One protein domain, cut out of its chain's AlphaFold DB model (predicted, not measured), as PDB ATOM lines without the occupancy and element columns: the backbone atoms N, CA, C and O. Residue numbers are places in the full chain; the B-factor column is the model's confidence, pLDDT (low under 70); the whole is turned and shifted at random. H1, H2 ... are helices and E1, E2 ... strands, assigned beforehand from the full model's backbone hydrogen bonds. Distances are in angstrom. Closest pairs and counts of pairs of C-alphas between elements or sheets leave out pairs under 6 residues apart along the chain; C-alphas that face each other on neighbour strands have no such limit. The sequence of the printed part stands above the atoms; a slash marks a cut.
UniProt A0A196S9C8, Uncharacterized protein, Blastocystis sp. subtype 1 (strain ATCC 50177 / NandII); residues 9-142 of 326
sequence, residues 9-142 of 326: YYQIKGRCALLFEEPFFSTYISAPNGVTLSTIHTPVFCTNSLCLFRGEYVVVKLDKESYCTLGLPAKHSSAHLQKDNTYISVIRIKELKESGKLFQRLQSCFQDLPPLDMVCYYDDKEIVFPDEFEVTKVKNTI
ATOM      1  N   TYR A   9     -53.490 -36.275 -16.234       93.31
ATOM      2  CA  TYR A   9     -53.222 -36.331 -17.663       93.31
ATOM      3  C   TYR A   9     -54.366 -35.700 -18.449       93.31
ATOM      4  O   TYR A   9     -55.396 -35.316 -17.893       93.31
ATOM      5  N   TYR A  10     -54.176 -35.591 -19.752       95.69
ATOM      6  CA  TYR A  10     -55.165 -35.104 -20.693       95.69
ATOM      7  C   TYR A  10     -55.647 -36.250 -21.573       95.69
ATOM      8  O   TYR A  10     -54.839 -36.999 -22.114       95.69
ATOM      9  N   GLN A  11     -56.959 -36.382 -21.715       95.88
ATOM     10  CA  GLN A  11     -57.576 -37.070 -22.842       95.88
ATOM     11  C   GLN A  11     -57.870 -36.016 -23.895       95.88
ATOM     12  O   GLN A  11     -58.500 -35.005 -23.580       95.88
ATOM     13  N   ILE A  12     -57.373 -36.227 -25.105       96.38
ATOM     14  CA  ILE A  12     -57.527 -35.283 -26.203       96.38
ATOM     15  C   ILE A  12     -58.064 -35.995 -27.435       96.38
ATOM     16  O   ILE A  12     -57.709 -37.146 -27.689       96.38
ATOM     17  N   LYS A  13     -58.864 -35.287 -28.223       95.81
ATOM     18  CA  LYS A  13     -59.309 -35.739 -29.536       95.81
ATOM     19  C   LYS A  13     -59.074 -34.643 -30.557       95.81
ATOM     20  O   LYS A  13     -59.519 -33.516 -30.371       95.81
ATOM     21  N   GLY A  14     -58.351 -34.967 -31.622       93.56
ATOM     22  CA  GLY A  14     -57.989 -33.989 -32.645       93.56
ATOM     23  C   GLY A  14     -57.048 -34.560 -33.696       93.56
ATOM     24  O   GLY A  14     -56.666 -35.730 -33.649       93.56
ATOM     25  N   ARG A  15     -56.692 -33.732 -34.681       91.00
ATOM     26  CA  ARG A  15     -55.783 -34.128 -35.767       91.00
ATOM     27  C   ARG A  15     -54.346 -34.174 -35.263       91.00
ATOM     28  O   ARG A  15     -53.842 -33.182 -34.743       91.00
ATOM     29  N   CYS A  16     -53.653 -35.289 -35.486       89.19
ATOM     30  CA  CYS A  16     -52.263 -35.441 -35.049       89.19
ATOM     31  C   CYS A  16     -51.307 -34.440 -35.705       89.19
ATOM     32  O   CYS A  16     -50.297 -34.109 -35.095       89.19
ATOM     33  N   ALA A  17     -51.618 -33.936 -36.905       89.69
ATOM     34  CA  ALA A  17     -50.783 -32.953 -37.596       89.69
ATOM     35  C   ALA A  17     -50.515 -31.708 -36.743       89.69
ATOM     36  O   ALA A  17     -49.373 -31.267 -36.668       89.69
ATOM     37  N   LEU A  18     -51.533 -31.231 -36.018       92.19
ATOM     38  CA  LEU A  18     -51.459 -30.047 -35.159       92.19
ATOM     39  C   LEU A  18     -50.455 -30.205 -34.005       92.19
ATOM     40  O   LEU A  18     -49.920 -29.224 -33.501       92.19
ATOM     41  N   LEU A  19     -50.159 -31.443 -33.589       92.56
ATOM     42  CA  LEU A  19     -49.130 -31.714 -32.580       92.56
ATOM     43  C   LEU A  19     -47.723 -31.422 -33.124       92.56
ATOM     44  O   LEU A  19     -46.819 -31.083 -32.368       92.56
ATOM     45  N   PHE A  20     -47.528 -31.557 -34.434       90.94
ATOM     46  CA  PHE A  20     -46.256 -31.312 -35.111       90.94
ATOM     47  C   PHE A  20     -46.177 -29.904 -35.709       90.94
ATOM     48  O   PHE A  20     -45.294 -29.643 -36.518       90.94
ATOM     49  N   GLU A  21     -47.078 -28.999 -35.339       91.00
ATOM     50  CA  GLU A  21     -47.022 -27.591 -35.722       91.00
ATOM     51  C   GLU A  21     -46.399 -26.749 -34.603       91.00
ATOM     52  O   GLU A  21     -46.441 -27.096 -33.417       91.00
ATOM     53  N   GLU A  22     -45.785 -25.631 -34.977       90.88
ATOM     54  CA  GLU A  22     -45.293 -24.653 -34.010       90.88
ATOM     55  C   GLU A  22     -46.453 -23.800 -33.464       90.88
ATOM     56  O   GLU A  22     -47.394 -23.502 -34.201       90.88
ATOM     57  N   PRO A  23     -46.416 -23.377 -32.185       93.38
ATOM     58  CA  PRO A  23     -45.332 -23.565 -31.216       93.38
ATOM     59  C   PRO A  23     -45.399 -24.895 -30.440       93.38
ATOM     60  O   PRO A  23     -44.592 -25.124 -29.533       93.38
ATOM     61  N   PHE A  24     -46.384 -25.758 -30.715       94.38
ATOM     62  CA  PHE A  24     -46.642 -26.949 -29.901       94.38
ATOM     63  C   PHE A  24     -45.473 -27.940 -29.956       94.38
ATOM     64  O   PHE A  24     -45.031 -28.443 -28.916       94.38
ATOM     65  N   PHE A  25     -44.932 -28.185 -31.152       92.75
ATOM     66  CA  PHE A  25     -43.828 -29.118 -31.352       92.75
ATOM     67  C   PHE A  25     -42.570 -28.717 -30.567       92.75
ATOM     68  O   PHE A  25     -42.020 -29.547 -29.834       92.75
ATOM     69  N   SER A  26     -42.117 -27.463 -30.667       92.00
ATOM     70  CA  SER A  26     -40.946 -26.988 -29.918       92.00
ATOM     71  C   SER A  26     -41.179 -26.951 -28.406       92.00
ATOM     72  O   SER A  26     -40.307 -27.346 -27.631       92.00
ATOM     73  N   THR A  27     -42.372 -26.533 -27.979       94.19
ATOM     74  CA  THR A  27     -42.689 -26.326 -26.559       94.19
ATOM     75  C   THR A  27     -42.865 -27.637 -25.801       94.19
ATOM     76  O   THR A  27     -42.393 -27.771 -24.671       94.19
ATOM     77  N   TYR A  28     -43.553 -28.609 -26.405       94.56
ATOM     78  CA  TYR A  28     -44.027 -29.794 -25.693       94.56
ATOM     79  C   TYR A  28     -43.425 -31.096 -26.212       94.56
ATOM     80  O   TYR A  28     -43.148 -31.979 -25.405       94.56
ATOM     81  N   ILE A  29     -43.207 -31.243 -27.522       92.44
ATOM     82  CA  ILE A  29     -42.733 -32.513 -28.095       92.44
ATOM     83  C   ILE A  29     -41.216 -32.600 -28.066       92.44
ATOM     84  O   ILE A  29     -40.683 -33.538 -27.494       92.44
ATOM     85  N   SER A  30     -40.508 -31.646 -28.665       91.56
ATOM     86  CA  SER A  30     -39.042 -31.685 -28.771       91.56
ATOM     87  C   SER A  30     -38.304 -31.141 -27.547       91.56
ATOM     88  O   SER A  30     -37.077 -31.239 -27.468       91.56
ATOM     89  N   ALA A  31     -39.041 -30.617 -26.566       89.75
ATOM     90  CA  ALA A  31     -38.480 -30.185 -25.298       89.75
ATOM     91  C   ALA A  31     -37.818 -31.354 -24.535       89.75
ATOM     92  O   ALA A  31     -38.280 -32.499 -24.610       89.75
ATOM     93  N   PRO A  32     -36.765 -31.090 -23.735       85.31
ATOM     94  CA  PRO A  32     -36.213 -32.083 -22.821       85.31
ATOM     95  C   PRO A  32     -37.291 -32.605 -21.863       85.31
ATOM     96  O   PRO A  32     -37.964 -31.812 -21.200       85.31
ATOM     97  N   ASN A  33     -37.433 -33.931 -21.766       84.06
ATOM     98  CA  ASN A  33     -38.542 -34.583 -21.057       84.06
ATOM     99  C   ASN A  33     -39.915 -34.124 -21.562       84.06
ATOM    100  O   ASN A  33     -40.796 -33.848 -20.752       84.06
ATOM    101  N   GLY A  34     -40.067 -34.012 -22.883       89.50
ATOM    102  CA  GLY A  34     -41.305 -33.620 -23.547       89.50
ATOM    103  C   GLY A  34     -42.503 -34.504 -23.192       89.50
ATOM    104  O   GLY A  34     -42.431 -35.434 -22.385       89.50
ATOM    105  N   VAL A  35     -43.638 -34.217 -23.810       91.88
ATOM    106  CA  VAL A  35     -44.879 -34.948 -23.563       91.88
ATOM    107  C   VAL A  35     -44.718 -36.440 -23.837       91.88
ATOM    108  O   VAL A  35     -44.018 -36.872 -24.757       91.88
ATOM    109  N   THR A  36     -45.396 -37.238 -23.020       91.12
ATOM    110  CA  THR A  36     -45.720 -38.619 -23.366       91.12
ATOM    111  C   THR A  36     -47.127 -38.633 -23.932       91.12
ATOM    112  O   THR A  36     -48.048 -38.138 -23.286       91.12
ATOM    113  N   LEU A  37     -47.284 -39.180 -25.131       92.44
ATOM    114  CA  LEU A  37     -48.566 -39.247 -25.819       92.44
ATOM    115  C   LEU A  37     -48.763 -40.639 -26.407       92.44
ATOM    116  O   LEU A  37     -47.809 -41.230 -26.901       92.44
ATOM    117  N   SER A  38     -49.986 -41.152 -26.366       90.62
ATOM    118  CA  SER A  38     -50.373 -42.398 -27.028       90.62
ATOM    119  C   SER A  38     -51.773 -42.247 -27.593       90.62
ATOM    120  O   SER A  38     -52.634 -41.656 -26.941       90.62
ATOM    121  N   THR A  39     -52.026 -42.814 -28.766       89.62
ATOM    122  CA  THR A  39     -53.394 -43.123 -29.195       89.62
ATOM    123  C   THR A  39     -54.035 -44.104 -28.209       89.62
ATOM    124  O   THR A  39     -53.332 -44.896 -27.578       89.62
ATOM    125  N   ILE A  40     -55.353 -44.017 -28.034       87.31
ATOM    126  CA  ILE A  40     -56.147 -44.916 -27.186       87.31
ATOM    127  C   ILE A  40     -57.320 -45.489 -27.973       87.31
ATOM    128  O   ILE A  40     -57.683 -44.964 -29.022       87.31
ATOM    129  N   HIS A  41     -57.915 -46.574 -27.467       79.38
ATOM    130  CA  HIS A  41     -59.013 -47.291 -28.134       79.38
ATOM    131  C   HIS A  41     -58.656 -47.829 -29.533       79.38
ATOM    132  O   HIS A  41     -59.535 -48.195 -30.311       79.38
ATOM    133  N   THR A  42     -57.360 -47.921 -29.835       72.44
ATOM    134  CA  THR A  42     -56.797 -48.443 -31.081       72.44
ATOM    135  C   THR A  42     -56.101 -49.770 -30.789       72.44
ATOM    136  O   THR A  42     -55.006 -49.753 -30.218       72.44
ATOM    137  N   PRO A  43     -56.691 -50.928 -31.144       66.00
ATOM    138  CA  PRO A  43     -56.026 -52.208 -30.965       66.00
ATOM    139  C   PRO A  43     -54.709 -52.221 -31.743       66.00
ATOM    140  O   PRO A  43     -54.679 -52.154 -32.976       66.00
ATOM    141  N   VAL A  44     -53.604 -52.304 -31.008       62.56
ATOM    142  CA  VAL A  44     -52.244 -52.098 -31.526       62.56
ATOM    143  C   VAL A  44     -51.838 -53.161 -32.563       62.56
ATOM    144  O   VAL A  44     -50.860 -52.973 -33.283       62.56
ATOM    145  N   PHE A  45     -52.565 -54.276 -32.681       60.91
ATOM    146  CA  PHE A  45     -52.294 -55.328 -33.669       60.91
ATOM    147  C   PHE A  45     -52.897 -55.067 -35.061       60.91
ATOM    148  O   PHE A  45     -52.462 -55.702 -36.014       60.91
ATOM    149  N   CYS A  46     -53.864 -54.154 -35.212       59.31
ATOM    150  CA  CYS A  46     -54.577 -53.990 -36.488       59.31
ATOM    151  C   CYS A  46     -54.912 -52.545 -36.870       59.31
ATOM    152  O   CYS A  46     -55.664 -52.334 -37.817       59.31
ATOM    153  N   THR A  47     -54.407 -51.551 -36.138       71.50
ATOM    154  CA  THR A  47     -54.742 -50.146 -36.394       71.50
ATOM    155  C   THR A  47     -53.520 -49.245 -36.360       71.50
ATOM    156  O   THR A  47     -52.532 -49.512 -35.663       71.50
ATOM    157  N   ASN A  48     -53.605 -48.157 -37.123       80.56
ATOM    158  CA  ASN A  48     -52.630 -47.086 -37.052       80.56
ATOM    159  C   ASN A  48     -52.600 -46.515 -35.639       80.56
ATOM    160  O   ASN A  48     -53.637 -46.173 -35.073       80.56
ATOM    161  N   SER A  49     -51.408 -46.400 -35.080       84.38
ATOM    162  CA  SER A  49     -51.222 -45.869 -33.737       84.38
ATOM    163  C   SER A  49     -49.980 -44.987 -33.682       84.38
ATOM    164  O   SER A  49     -49.028 -45.161 -34.450       84.38
ATOM    165  N   LEU A  50     -50.019 -44.001 -32.789       88.25
ATOM    166  CA  LEU A  50     -48.958 -43.021 -32.586       88.25
ATOM    167  C   LEU A  50     -48.587 -42.990 -31.109       88.25
ATOM    168  O   LEU A  50     -49.454 -42.847 -30.250       88.25
ATOM    169  N   CYS A  51     -47.290 -43.062 -30.829       90.06
ATOM    170  CA  CYS A  51     -46.730 -42.823 -29.509       90.06
ATOM    171  C   CYS A  51     -45.600 -41.795 -29.559       90.06
ATOM    172  O   CYS A  51     -44.718 -41.859 -30.417       90.06
ATOM    173  N   LEU A  52     -45.597 -40.881 -28.594       90.69
ATOM    174  CA  LEU A  52     -44.497 -39.966 -28.310       90.69
ATOM    175  C   LEU A  52     -43.910 -40.328 -26.951       90.69
ATOM    176  O   LEU A  52     -44.632 -40.385 -25.955       90.69
ATOM    177  N   PHE A  53     -42.600 -40.549 -26.904       88.12
ATOM    178  CA  PHE A  53     -41.896 -40.916 -25.679       88.12
ATOM    179  C   PHE A  53     -40.958 -39.791 -25.252       88.12
ATOM    180  O   PHE A  53     -39.838 -39.690 -25.754       88.12
ATOM    181  N   ARG A  54     -41.423 -38.960 -24.309       85.06
ATOM    182  CA  ARG A  54     -40.635 -37.994 -23.514       85.06
ATOM    183  C   ARG A  54     -39.691 -37.071 -24.295       85.06
ATOM    184  O   ARG A  54     -38.618 -36.718 -23.809       85.06
ATOM    185  N   GLY A  55     -40.073 -36.692 -25.507       85.94
ATOM    186  CA  GLY A  55     -39.233 -35.880 -26.390       85.94
ATOM    187  C   GLY A  55     -38.009 -36.585 -26.976       85.94
ATOM    188  O   GLY A  55     -37.169 -35.950 -27.609       85.94
ATOM    189  N   GLU A  56     -37.922 -37.907 -26.843       89.31
ATOM    190  CA  GLU A  56     -36.858 -38.706 -27.446       89.31
ATOM    191  C   GLU A  56     -37.293 -39.390 -28.741       89.31
ATOM    192  O   GLU A  56     -36.539 -39.389 -29.719       89.31
ATOM    193  N   TYR A  57     -38.501 -39.960 -28.764       90.38
ATOM    194  CA  TYR A  57     -38.959 -40.811 -29.861       90.38
ATOM    195  C   TYR A  57     -40.382 -40.494 -30.309       90.38
ATOM    196  O   TYR A  57     -41.270 -40.276 -29.487       90.38
ATOM    197  N   VAL A  58     -40.586 -40.566 -31.623       90.25
ATOM    198  CA  VAL A  58     -41.885 -40.737 -32.272       90.25
ATOM    199  C   VAL A  58     -41.947 -42.169 -32.775       90.25
ATOM    200  O   VAL A  58     -41.077 -42.604 -33.534       90.25
ATOM    201  N   VAL A  59     -42.958 -42.911 -32.347       89.44
ATOM    202  CA  VAL A  59     -43.218 -44.270 -32.813       89.44
ATOM    203  C   VAL A  59     -44.561 -44.275 -33.513       89.44
ATOM    204  O   VAL A  59     -45.572 -43.908 -32.923       89.44
ATOM    205  N   VAL A  60     -44.557 -44.683 -34.776       87.50
ATOM    206  CA  VAL A  60     -45.763 -44.789 -35.594       87.50
ATOM    207  C   VAL A  60     -45.899 -46.230 -36.028       87.50
ATOM    208  O   VAL A  60     -44.985 -46.784 -36.643       87.50
ATOM    209  N   LYS A  61     -47.034 -46.838 -35.711       86.00
ATOM    210  CA  LYS A  61     -47.388 -48.160 -36.204       86.00
ATOM    211  C   LYS A  61     -48.456 -48.004 -37.268       86.00
ATOM    212  O   LYS A  61     -49.394 -47.238 -37.075       86.00
ATOM    213  N   LEU A  62     -48.272 -48.690 -38.386       84.12
ATOM    214  CA  LEU A  62     -49.078 -48.545 -39.587       84.12
ATOM    215  C   LEU A  62     -49.549 -49.909 -40.073       84.12
ATOM    216  O   LEU A  62     -48.768 -50.865 -40.101       84.12
ATOM    217  N   ASP A  63     -50.802 -49.991 -40.501       83.62
ATOM    218  CA  ASP A  63     -51.247 -51.107 -41.332       83.62
ATOM    219  C   ASP A  63     -50.628 -51.029 -42.743       83.62
ATOM    220  O   ASP A  63     -49.922 -50.079 -43.098       83.62
ATOM    221  N   LYS A  64     -50.861 -52.057 -43.562       85.38
ATOM    222  CA  LYS A  64     -50.291 -52.144 -44.911       85.38
ATOM    223  C   LYS A  64     -50.738 -51.007 -45.827       85.38
ATOM    224  O   LYS A  64     -49.915 -50.466 -46.562       85.38
ATOM    225  N   GLU A  65     -52.025 -50.681 -45.816       84.88
ATOM    226  CA  GLU A  65     -52.601 -49.658 -46.692       84.88
ATOM    227  C   GLU A  65     -52.030 -48.279 -46.358       84.88
ATOM    228  O   GLU A  65     -51.547 -47.555 -47.232       84.88
ATOM    229  N   SER A  66     -51.981 -47.972 -45.068       82.81
ATOM    230  CA  SER A  66     -51.447 -46.737 -44.519       82.81
ATOM    231  C   SER A  66     -49.941 -46.663 -44.719       82.81
ATOM    232  O   SER A  66     -49.436 -45.629 -45.132       82.81
ATOM    233  N   TYR A  67     -49.197 -47.755 -44.539       85.69
ATOM    234  CA  TYR A  67     -47.773 -47.785 -44.871       85.69
ATOM    235  C   TYR A  67     -47.521 -47.463 -46.354       85.69
ATOM    236  O   TYR A  67     -46.693 -46.603 -46.663       85.69
ATOM    237  N   CYS A  68     -48.263 -48.098 -47.270       84.62
ATOM    238  CA  CYS A  68     -48.145 -47.849 -48.708       84.62
ATOM    239  C   CYS A  68     -48.528 -46.413 -49.097       84.62
ATOM    240  O   CYS A  68     -47.883 -45.829 -49.966       84.62
ATOM    241  N   THR A  69     -49.542 -45.842 -48.447       81.38
ATOM    242  CA  THR A  69     -50.048 -44.491 -48.739       81.38
ATOM    243  C   THR A  69     -49.149 -43.404 -48.145       81.38
ATOM    244  O   THR A  69     -48.725 -42.468 -48.829       81.38
ATOM    245  N   LEU A  70     -48.794 -43.553 -46.869       79.94
ATOM    246  CA  LEU A  70     -48.021 -42.581 -46.101       79.94
ATOM    247  C   LEU A  70     -46.526 -42.640 -46.432       79.94
ATOM    248  O   LEU A  70     -45.831 -41.634 -46.331       79.94
ATOM    249  N   GLY A  71     -45.987 -43.773 -46.891       78.44
ATOM    250  CA  GLY A  71     -44.595 -43.877 -47.352       78.44
ATOM    251  C   GLY A  71     -43.549 -43.446 -46.313       78.44
ATOM    252  O   GLY A  71     -42.478 -42.958 -46.677       78.44
ATOM    253  N   LEU A  72     -43.868 -43.563 -45.021       83.88
ATOM    254  CA  LEU A  72     -42.918 -43.319 -43.939       83.88
ATOM    255  C   LEU A  72     -41.892 -44.459 -43.899       83.88
ATOM    256  O   LEU A  72     -42.289 -45.620 -43.997       83.88
ATOM    257  N   PRO A  73     -40.586 -44.177 -43.712       84.06
ATOM    258  CA  PRO A  73     -39.596 -45.230 -43.526       84.06
ATOM    259  C   PRO A  73     -39.960 -46.090 -42.312       84.06
ATOM    260  O   PRO A  73     -39.919 -45.625 -41.171       84.06
ATOM    261  N   ALA A  74     -40.329 -47.342 -42.555       85.94
ATOM    262  CA  ALA A  74     -40.739 -48.288 -41.530       85.94
ATOM    263  C   ALA A  74     -40.153 -49.669 -41.830       85.94
ATOM    264  O   ALA A  74     -39.798 -49.989 -42.964       85.94
ATOM    265  N   LYS A  75     -40.053 -50.492 -40.793       85.38
ATOM    266  CA  LYS A  75     -39.757 -51.923 -40.913       85.38
ATOM    267  C   LYS A  75     -41.028 -52.712 -40.630       85.38
ATOM    268  O   LYS A  75     -41.960 -52.172 -40.036       85.38
ATOM    269  N   HIS A  76     -41.062 -53.985 -41.011       82.69
ATOM    270  CA  HIS A  76     -42.092 -54.874 -40.479       82.69
ATOM    271  C   HIS A  76     -42.043 -54.858 -38.946       82.69
ATOM    272  O   HIS A  76     -40.962 -54.791 -38.350       82.69
ATOM    273  N   SER A  77     -43.229 -54.888 -38.342       76.44
ATOM    274  CA  SER A  77     -43.423 -55.124 -36.913       76.44
ATOM    275  C   SER A  77     -42.831 -56.491 -36.512       76.44
ATOM    276  O   SER A  77     -42.297 -57.219 -37.356       76.44
ATOM    277  N   SER A  78     -42.862 -56.825 -35.221       70.56
ATOM    278  CA  SER A  78     -42.351 -58.089 -34.675       70.56
ATOM    279  C   SER A  78     -42.724 -59.308 -35.537       70.56
ATOM    280  O   SER A  78     -43.753 -59.327 -36.213       70.56
ATOM    281  N   ALA A  79     -41.895 -60.359 -35.518       67.56
ATOM    282  CA  ALA A  79     -42.099 -61.550 -36.355       67.56
ATOM    283  C   ALA A  79     -43.511 -62.161 -36.212       67.56
ATOM    284  O   ALA A  79     -44.043 -62.732 -37.163       67.56
ATOM    285  N   HIS A  80     -44.136 -61.993 -35.044       66.00
ATOM    286  CA  HIS A  80     -45.507 -62.419 -34.769       66.00
ATOM    287  C   HIS A  80     -46.561 -61.632 -35.563       66.00
ATOM    288  O   HIS A  80     -47.533 -62.231 -36.010       66.00
ATOM    289  N   LEU A  81     -46.336 -60.337 -35.796       67.38
ATOM    290  CA  LEU A  81     -47.230 -59.426 -36.523       67.38
ATOM    291  C   LEU A  81     -46.854 -59.263 -38.004       67.38
ATOM    292  O   LEU A  81     -47.514 -58.554 -38.763       67.38
ATOM    293  N   GLN A  82     -45.794 -59.937 -38.460       70.62
ATOM    294  CA  GLN A  82     -45.384 -59.889 -39.862       70.62
ATOM    295  C   GLN A  82     -46.467 -60.456 -40.795       70.62
ATOM    296  O   GLN A  82     -46.650 -59.948 -41.901       70.62
ATOM    297  N   LYS A  83     -47.213 -61.477 -40.343       72.25
ATOM    298  CA  LYS A  83     -48.334 -62.067 -41.098       72.25
ATOM    299  C   LYS A  83     -49.484 -61.082 -41.303       72.25
ATOM    300  O   LYS A  83     -50.133 -61.123 -42.345       72.25
ATOM    301  N   ASP A  84     -49.662 -60.164 -40.361       73.56
ATOM    302  CA  ASP A  84     -50.712 -59.148 -40.379       73.56
ATOM    303  C   ASP A  84     -50.318 -57.913 -41.210       73.56
ATOM    304  O   ASP A  84     -51.070 -56.947 -41.304       73.56
ATOM    305  N   ASN A  85     -49.146 -57.947 -41.864       82.25
ATOM    306  CA  ASN A  85     -48.586 -56.848 -42.655       82.25
ATOM    307  C   ASN A  85     -48.589 -55.512 -41.899       82.25
ATOM    308  O   ASN A  85     -48.912 -54.466 -42.461       82.25
ATOM    309  N   THR A  86     -48.228 -55.554 -40.619       82.44
ATOM    310  CA  THR A  86     -48.082 -54.353 -39.804       82.44
ATOM    311  C   THR A  86     -46.646 -53.841 -39.857       82.44
ATOM    312  O   THR A  86     -45.682 -54.615 -39.852       82.44
ATOM    313  N   TYR A  87     -46.497 -52.521 -39.894       85.88
ATOM    314  CA  TYR A  87     -45.226 -51.821 -40.031       85.88
ATOM    315  C   TYR A  87     -45.011 -50.876 -38.853       85.88
ATOM    316  O   TYR A  87     -45.957 -50.281 -38.345       85.88
ATOM    317  N   ILE A  88     -43.763 -50.715 -38.421       86.81
ATOM    318  CA  ILE A  88     -43.386 -49.806 -37.339       86.81
ATOM    319  C   ILE A  88     -42.256 -48.875 -37.785       86.81
ATOM    320  O   ILE A  88     -41.208 -49.305 -38.280       86.81
ATOM    321  N   SER A  89     -42.481 -47.579 -37.600       87.31
ATOM    322  CA  SER A  89     -41.500 -46.516 -37.778       87.31
ATOM    323  C   SER A  89     -41.096 -45.981 -36.410       87.31
ATOM    324  O   SER A  89     -41.945 -45.678 -35.575       87.31
ATOM    325  N   VAL A  90     -39.789 -45.889 -36.171       89.12
ATOM    326  CA  VAL A  90     -39.213 -45.404 -34.913       89.12
ATOM    327  C   VAL A  90     -38.259 -44.285 -35.268       89.12
ATOM    328  O   VAL A  90     -37.194 -44.528 -35.837       89.12
ATOM    329  N   ILE A  91     -38.652 -43.061 -34.950       88.62
ATOM    330  CA  ILE A  91     -37.942 -41.850 -35.336       88.62
ATOM    331  C   ILE A  91     -37.461 -41.166 -34.067       88.62
ATOM    332  O   ILE A  91     -38.229 -40.977 -33.125       88.62
ATOM    333  N   ARG A  92     -36.188 -40.775 -34.021       89.62
ATOM    334  CA  ARG A  92     -35.700 -39.960 -32.907       89.62
ATOM    335  C   ARG A  92     -36.122 -38.519 -33.130       89.62
ATOM    336  O   ARG A  92     -35.854 -37.969 -34.192       89.62
ATOM    337  N   ILE A  93     -36.701 -37.875 -32.124       89.50
ATOM    338  CA  ILE A  93     -37.196 -36.497 -32.260       89.50
ATOM    339  C   ILE A  93     -36.067 -35.528 -32.630       89.50
ATOM    340  O   ILE A  93     -36.260 -34.655 -33.460       89.50
ATOM    341  N   LYS A  94     -34.839 -35.752 -32.152       87.44
ATOM    342  CA  LYS A  94     -33.665 -34.958 -32.563       87.44
ATOM    343  C   LYS A  94     -33.328 -35.013 -34.066       87.44
ATOM    344  O   LYS A  94     -32.540 -34.202 -34.547       87.44
ATOM    345  N   GLU A  95     -33.843 -36.006 -34.790       86.12
ATOM    346  CA  GLU A  95     -33.675 -36.155 -36.242       86.12
ATOM    347  C   GLU A  95     -34.781 -35.417 -37.016       86.12
ATOM    348  O   GLU A  95     -34.629 -35.149 -38.209       86.12
ATOM    349  N   LEU A  96     -35.864 -35.030 -36.332       85.88
ATOM    350  CA  LEU A  96     -36.947 -34.215 -36.865       85.88
ATOM    351  C   LEU A  96     -36.550 -32.737 -36.828       85.88
ATOM    352  O   LEU A  96     -36.793 -32.021 -35.862       85.88
ATOM    353  N   LYS A  97     -35.906 -32.284 -37.903       80.06
ATOM    354  CA  LYS A  97     -35.716 -30.853 -38.169       80.06
ATOM    355  C   LYS A  97     -36.944 -30.325 -38.899       80.06
ATOM    356  O   LYS A  97     -37.371 -30.970 -39.852       80.06
ATOM    357  N   GLU A  98     -37.440 -29.152 -38.520       72.94
ATOM    358  CA  GLU A  98     -38.650 -28.534 -39.087       72.94
ATOM    359  C   GLU A  98     -38.603 -28.425 -40.626       72.94
ATOM    360  O   GLU A  98     -39.527 -28.818 -41.331       72.94
ATOM    361  N   SER A  99     -37.458 -28.015 -41.182       76.88
ATOM    362  CA  SER A  99     -37.235 -27.947 -42.636       76.88
ATOM    363  C   SER A  99     -36.810 -29.285 -43.270       76.88
ATOM    364  O   SER A  99     -36.401 -29.337 -44.433       76.88
ATOM    365  N   GLY A 100     -36.788 -30.366 -42.497       83.06
ATOM    366  CA  GLY A 100     -36.341 -31.682 -42.926       83.06
ATOM    367  C   GLY A 100     -37.430 -32.422 -43.695       83.06
ATOM    368  O   GLY A 100     -38.581 -32.473 -43.269       83.06
ATOM    369  N   LYS A 101     -37.049 -33.094 -44.790       84.62
ATOM    370  CA  LYS A 101     -37.977 -33.896 -45.612       84.62
ATOM    371  C   LYS A 101     -38.774 -34.918 -44.794       84.62
ATOM    372  O   LYS A 101     -39.938 -35.158 -45.089       84.62
ATOM    373  N   LEU A 102     -38.152 -35.515 -43.773       84.38
ATOM    374  CA  LEU A 102     -38.807 -36.489 -42.899       84.38
ATOM    375  C   LEU A 102     -39.916 -35.849 -42.056       84.38
ATOM    376  O   LEU A 102     -40.989 -36.430 -41.943       84.38
ATOM    377  N   PHE A 103     -39.677 -34.659 -41.503       86.50
ATOM    378  CA  PHE A 103     -40.663 -33.942 -40.697       86.50
ATOM    379  C   PHE A 103     -41.846 -33.476 -41.546       86.50
ATOM    380  O   PHE A 103     -42.987 -33.760 -41.206       86.50
ATOM    381  N   GLN A 104     -41.574 -32.884 -42.712       85.19
ATOM    382  CA  GLN A 104     -42.616 -32.494 -43.668       85.19
ATOM    383  C   GLN A 104     -43.446 -33.696 -44.130       85.19
ATOM    384  O   GLN A 104     -44.669 -33.612 -44.232       85.19
ATOM    385  N   ARG A 105     -42.793 -34.842 -44.380       84.19
ATOM    386  CA  ARG A 105     -43.504 -36.073 -44.731       84.19
ATOM    387  C   ARG A 105     -44.391 -36.535 -43.582       84.19
ATOM    388  O   ARG A 105     -45.544 -36.854 -43.834       84.19
ATOM    389  N   LEU A 106     -43.882 -36.535 -42.352       84.12
ATOM    390  CA  LEU A 106     -44.632 -36.895 -41.150       84.12
ATOM    391  C   LEU A 106     -45.867 -35.996 -40.954       84.12
ATOM    392  O   LEU A 106     -46.964 -36.511 -40.762       84.12
ATOM    393  N   GLN A 107     -45.708 -34.675 -41.071       84.00
ATOM    394  CA  GLN A 107     -46.811 -33.712 -40.989       84.00
ATOM    395  C   GLN A 107     -47.871 -33.979 -42.060       84.00
ATOM    396  O   GLN A 107     -49.040 -34.138 -41.727       84.00
ATOM    397  N   SER A 108     -47.459 -34.108 -43.326       82.25
ATOM    398  CA  SER A 108     -48.368 -34.433 -44.434       82.25
ATOM    399  C   SER A 108     -49.112 -35.745 -44.182       82.25
ATOM    400  O   SER A 108     -50.318 -35.805 -44.381       82.25
ATOM    401  N   CYS A 109     -48.427 -36.767 -43.664       80.44
ATOM    402  CA  CYS A 109     -49.058 -38.043 -43.338       80.44
ATOM    403  C   CYS A 109     -50.143 -37.906 -42.264       80.44
ATOM    404  O   CYS A 109     -51.192 -38.534 -42.361       80.44
ATOM    405  N   PHE A 110     -49.901 -37.093 -41.235       83.88
ATOM    406  CA  PHE A 110     -50.877 -36.871 -40.171       83.88
ATOM    407  C   PHE A 110     -52.007 -35.913 -40.555       83.88
ATOM    408  O   PHE A 110     -53.022 -35.897 -39.861       83.88
ATOM    409  N   GLN A 111     -51.855 -35.123 -41.622       83.94
ATOM    410  CA  GLN A 111     -52.930 -34.272 -42.143       83.94
ATOM    411  C   GLN A 111     -54.030 -35.096 -42.817       83.94
ATOM    412  O   GLN A 111     -55.203 -34.748 -42.697       83.94
ATOM    413  N   ASP A 112     -53.654 -36.199 -43.467       79.38
ATOM    414  CA  ASP A 112     -54.583 -37.085 -44.177       79.38
ATOM    415  C   ASP A 112     -55.339 -38.041 -43.236       79.38
ATOM    416  O   ASP A 112     -56.298 -38.699 -43.642       79.38
ATOM    417  N   LEU A 113     -54.924 -38.125 -41.968       79.44
ATOM    418  CA  LEU A 113     -55.546 -38.994 -40.976       79.44
ATOM    419  C   LEU A 113     -56.740 -38.309 -40.286       79.44
ATOM    420  O   LEU A 113     -56.701 -37.108 -39.995       79.44
ATOM    421  N   PRO A 114     -57.809 -39.066 -39.974       83.12
ATOM    422  CA  PRO A 114     -58.919 -38.541 -39.191       83.12
ATOM    423  C   PRO A 114     -58.463 -38.163 -37.769       83.12
ATOM    424  O   PRO A 114     -57.422 -38.637 -37.304       83.12
ATOM    425  N   PRO A 115     -59.240 -37.332 -37.046       89.38
ATOM    426  CA  PRO A 115     -58.985 -37.063 -35.636       89.38
ATOM    427  C   PRO A 115     -58.870 -38.359 -34.825       89.38
ATOM    428  O   PRO A 115     -59.707 -39.250 -34.971       89.38
ATOM    429  N   LEU A 116     -57.852 -38.442 -33.967       88.69
ATOM    430  CA  LEU A 116     -57.594 -39.607 -33.122       88.69
ATOM    431  C   LEU A 116     -57.888 -39.288 -31.660       88.69
ATOM    432  O   LEU A 116     -57.628 -38.174 -31.201       88.69
ATOM    433  N   ASP A 117     -58.373 -40.291 -30.932       92.25
ATOM    434  CA  ASP A 117     -58.444 -40.259 -29.475       92.25
ATOM    435  C   ASP A 117     -57.061 -40.581 -28.900       92.25
ATOM    436  O   ASP A 117     -56.426 -41.582 -29.246       92.25
ATOM    437  N   MET A 118     -56.567 -39.706 -28.031       93.06
ATOM    438  CA  MET A 118     -55.219 -39.778 -27.482       93.06
ATOM    439  C   MET A 118     -55.214 -39.464 -25.989       93.06
ATOM    440  O   MET A 118     -56.049 -38.725 -25.466       93.06
ATOM    441  N   VAL A 119     -54.213 -39.991 -25.295       93.31
ATOM    442  CA  VAL A 119     -53.835 -39.556 -23.952       93.31
ATOM    443  C   VAL A 119     -52.498 -38.844 -24.006       93.31
ATOM    444  O   VAL A 119     -51.575 -39.307 -24.667       93.31
ATOM    445  N   CYS A 120     -52.394 -37.725 -23.299       93.06
ATOM    446  CA  CYS A 120     -51.207 -36.888 -23.246       93.06
ATOM    447  C   CYS A 120     -50.868 -36.551 -21.792       93.06
ATOM    448  O   CYS A 120     -51.742 -36.205 -20.997       93.06
ATOM    449  N   TYR A 121     -49.595 -36.650 -21.427       90.88
ATOM    450  CA  TYR A 121     -49.111 -36.384 -20.077       90.88
ATOM    451  C   TYR A 121     -47.769 -35.654 -20.112       90.88
ATOM    452  O   TYR A 121     -46.886 -36.007 -20.895       90.88
ATOM    453  N   TYR A 122     -47.598 -34.670 -19.224       90.69
ATOM    454  CA  TYR A 122     -46.398 -33.832 -19.164       90.69
ATOM    455  C   TYR A 122     -45.891 -33.603 -17.737       90.69
ATOM    456  O   TYR A 122     -45.782 -32.470 -17.288       90.69
ATOM    457  N   ASP A 123     -45.583 -34.678 -17.005       84.75
ATOM    458  CA  ASP A 123     -44.983 -34.591 -15.657       84.75
ATOM    459  C   ASP A 123     -45.759 -33.637 -14.716       84.75
ATOM    460  O   ASP A 123     -45.172 -32.781 -14.057       84.75
ATOM    461  N   ASP A 124     -47.093 -33.768 -14.680       82.19
ATOM    462  CA  ASP A 124     -48.015 -32.919 -13.901       82.19
ATOM    463  C   ASP A 124     -47.960 -31.409 -14.245       82.19
ATOM    464  O   ASP A 124     -48.420 -30.564 -13.471       82.19
ATOM    465  N   LYS A 125     -47.426 -31.047 -15.417       88.56
ATOM    466  CA  LYS A 125     -47.460 -29.684 -15.961       88.56
ATOM    467  C   LYS A 125     -48.683 -29.472 -16.844       88.56
ATOM    468  O   LYS A 125     -49.186 -30.387 -17.496       88.56
ATOM    469  N   GLU A 126     -49.144 -28.227 -16.871       93.56
ATOM    470  CA  GLU A 126     -50.201 -27.810 -17.786       93.56
ATOM    471  C   GLU A 126     -49.706 -27.826 -19.236       93.56
ATOM    472  O   GLU A 126     -48.539 -27.544 -19.511       93.56
ATOM    473  N   ILE A 127     -50.617 -28.149 -20.153       95.19
ATOM    474  CA  ILE A 127     -50.378 -28.142 -21.595       95.19
ATOM    475  C   ILE A 127     -51.437 -27.239 -22.213       95.19
ATOM    476  O   ILE A 127     -52.625 -27.385 -21.925       95.19
ATOM    477  N   VAL A 128     -51.002 -26.316 -23.060       96.31
ATOM    478  CA  VAL A 128     -51.896 -25.517 -23.899       96.31
ATOM    479  C   VAL A 128     -52.013 -26.228 -25.239       96.31
ATOM    480  O   VAL A 128     -51.044 -26.284 -25.996       96.31
ATOM    481  N   PHE A 129     -53.177 -26.820 -25.493       96.50
ATOM    482  CA  PHE A 129     -53.479 -27.474 -26.763       96.50
ATOM    483  C   PHE A 129     -54.016 -26.459 -27.780       96.50
ATOM    484  O   PHE A 129     -54.613 -25.466 -27.362       96.50
ATOM    485  N   PRO A 130     -53.829 -26.708 -29.088       95.12
ATOM    486  CA  PRO A 130     -54.546 -25.983 -30.134       95.12
ATOM    487  C   PRO A 130     -56.065 -26.045 -29.926       95.12
ATOM    488  O   PRO A 130     -56.578 -27.055 -29.435       95.12
ATOM    489  N   ASP A 131     -56.772 -24.980 -30.312       94.50
ATOM    490  CA  ASP A 131     -58.214 -24.810 -30.075       94.50
ATOM    491  C   ASP A 131     -59.065 -25.897 -30.756       94.50
ATOM    492  O   ASP A 131     -60.194 -26.167 -30.349       94.50
ATOM    493  N   GLU A 132     -58.524 -26.554 -31.782       94.94
ATOM    494  CA  GLU A 132     -59.170 -27.639 -32.515       94.94
ATOM    495  C   GLU A 132     -59.186 -28.977 -31.760       94.94
ATOM    496  O   GLU A 132     -59.797 -29.936 -32.240       94.94
ATOM    497  N   PHE A 133     -58.515 -29.082 -30.608       96.81
ATOM    498  CA  PHE A 133     -58.591 -30.270 -29.764       96.81
ATOM    499  C   PHE A 133     -59.774 -30.205 -28.801       96.81
ATOM    500  O   PHE A 133     -59.927 -29.272 -28.016       96.81
ATOM    501  N   GLU A 134     -60.547 -31.287 -28.751       97.62
ATOM    502  CA  GLU A 134     -61.394 -31.559 -27.593       97.62
ATOM    503  C   GLU A 134     -60.487 -32.047 -26.460       97.62
ATOM    504  O   GLU A 134     -59.795 -33.053 -26.617       97.62
ATOM    505  N   VAL A 135     -60.457 -31.340 -25.327       97.75
ATOM    506  CA  VAL A 135     -59.521 -31.616 -24.225       97.75
ATOM    507  C   VAL A 135     -60.274 -31.870 -22.927       97.75
ATOM    508  O   VAL A 135     -61.035 -31.033 -22.451       97.75
ATOM    509  N   THR A 136     -59.993 -33.007 -22.296       97.50
ATOM    510  CA  THR A 136     -60.484 -33.354 -20.960       97.50
ATOM    511  C   THR A 136     -59.314 -33.619 -20.025       97.50
ATOM    512  O   THR A 136     -58.508 -34.521 -20.247       97.50
ATOM    513  N   LYS A 137     -59.227 -32.853 -18.936       96.25
ATOM    514  CA  LYS A 137     -58.228 -33.070 -17.885       96.25
ATOM    515  C   LYS A 137     -58.707 -34.146 -16.913       96.25
ATOM    516  O   LYS A 137     -59.719 -33.971 -16.235       96.25
ATOM    517  N   VAL A 138     -57.951 -35.231 -16.794       94.44
ATOM    518  CA  VAL A 138     -58.280 -36.388 -15.957       94.44
ATOM    519  C   VAL A 138     -57.282 -36.501 -14.811       94.44
ATOM    520  O   VAL A 138     -56.073 -36.583 -15.016       94.44
ATOM    521  N   LYS A 139     -57.783 -36.518 -13.575       93.19
ATOM    522  CA  LYS A 139     -56.948 -36.744 -12.389       93.19
ATOM    523  C   LYS A 139     -56.719 -38.236 -12.183       93.19
ATOM    524  O   LYS A 139     -57.658 -39.028 -12.266       93.19
ATOM    525  N   ASN A 140     -55.499 -38.600 -11.809       91.81
ATOM    526  CA  ASN A 140     -55.194 -39.939 -11.336       91.81
ATOM    527  C   ASN A 140     -56.040 -40.250 -10.098       91.81
ATOM    528  O   ASN A 140     -56.249 -39.410  -9.213       91.81
ATOM    529  N   THR A 141     -56.511 -41.489 -10.030       92.25
ATOM    530  CA  THR A 141     -57.256 -41.998  -8.883       92.25
ATOM    531  C   THR A 141     -56.288 -42.676  -7.932       92.25
ATOM    532  O   THR A 141     -55.570 -43.592  -8.326       92.25
ATOM    533  N   ILE A 142     -56.288 -42.256  -6.671       90.69
ATOM    534  CA  ILE A 142     -55.500 -42.891  -5.618       90.69
ATOM    535  C   ILE A 142     -56.446 -43.662  -4.709       90.69
ATOM    536  O   ILE A 142     -57.432 -43.122  -4.214       90.69
TER     537      ILE A 142
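AT A GLANCE: This is residues 9 to 142 of the 326 residues of an uncharacterized protein of Blastocystis sp. subtype 1 (strain ATCC 50177 / NandII) (UniProt A0A196S9C8). One twisted sheet of seven strands makes a long wall, with four short helices gathered over one of its faces and no named helix over the other. H3 stands over the E5 and E4 end of the wall, while H1 and H2 only graze the sheet and H4 packs on H1. The printed part has 134 residues, in the order E1 H1 H2 E2 E3 E4 H3 E5 H4 E6 E7; the sheet runs E5 E4 E3 E2 E6 E1 E7, all antiparallel. The class is mixed, helices and strands. The whole is compact, with a radius of gyration of the C-alphas of 14.6 A and spans of 40 by 38 by 25 A.

IN THESE COORDINATES: E1, residues 9 to 14, begins at C-alpha 9 (-53.222, -36.331, -17.663) and is 15.9 A long. H1 is residues 16 to 20, H2 residues 24 to 29 and E2 residues 36 to 39. E3, residues 49 to 53, measures 13.3 A, and E4, residues 57 to 62, 16.0 A. H3 is residues 64 to 70; E5, residues 87 to 92, measures 16.8 A. H4, residues 101 to 111, begins at C-alpha 101 (-37.977, -33.896, -45.612) and measures 15.4 A. E6, residues 116 to 121, measures 15.9 A, and E7, residues 134 to 139, 16.7 A, ending at C-alpha 139 (-56.948, -36.744, -12.389).

HOW THE PARTS SIT: E5 and E7 are the edge strands. Between E1 and E7, N 11 and O 136 are 2.8 A apart, within hydrogen-bond range; so are N 118 and O 12 of E6 and E1, 2.8 A, and N 119 and O 38 of E6 and E2, 2.8 A. E2 E3 E4 form a meander, each strand the antiparallel neighbour of the one before, with N 52 and O 37 at 2.8 A and N 51 and O 59 at 2.8 A. E5 and E4 have N 89 and O 60 at 2.8 A. E1, H1 H2, E2 are a split strand-helix-strand unit, two strands running the same way with E6 between them, its crossover right-handed. H1 only just is on the sheet, with 5 pairs of C-alphas within 10 A, and only grazes it with residue 16; H2 only grazes it with residues 28 to 29. H1 and H2 touch only at the corner, C-alphas 19 and 25 being closest at 6.0 A. H1 touches H4, the closest C-alphas, of Ala 17 and Phe 110, being 4.7 A apart. H4 is only just not on the sheet, with 4 pairs of C-alphas within 10 A. H3 is on the sheet, over E4, and stands up from it at 44 degrees; its height over the sheet is 7.6 A, from a local plane only just fitted, to 6 C-alphas. H3 and H4 are close but not clearly touching, C-alphas 70 and 109 being closest at 5.4 A. Every O i to N i+4 pair is within hydrogen-bond range in H2, H3 and H4; H1 has 0 of 1, but 2 of 2 O i to N i+3 pairs.

THE WHOLE: The C-alphas of Lys 101 and Ile 142 are the two farthest apart, 44.6 A. The printed part has no cut. The links H3 to E5 and E6 to E7 are long, with 16 and 12 residues; in the first, residues 75 to 76 pair antiparallel with residues 87 to 88 of E5. Mean pLDDT of the printed part is 86.3, and residues 43 to 46 and 79 to 81 are under 70.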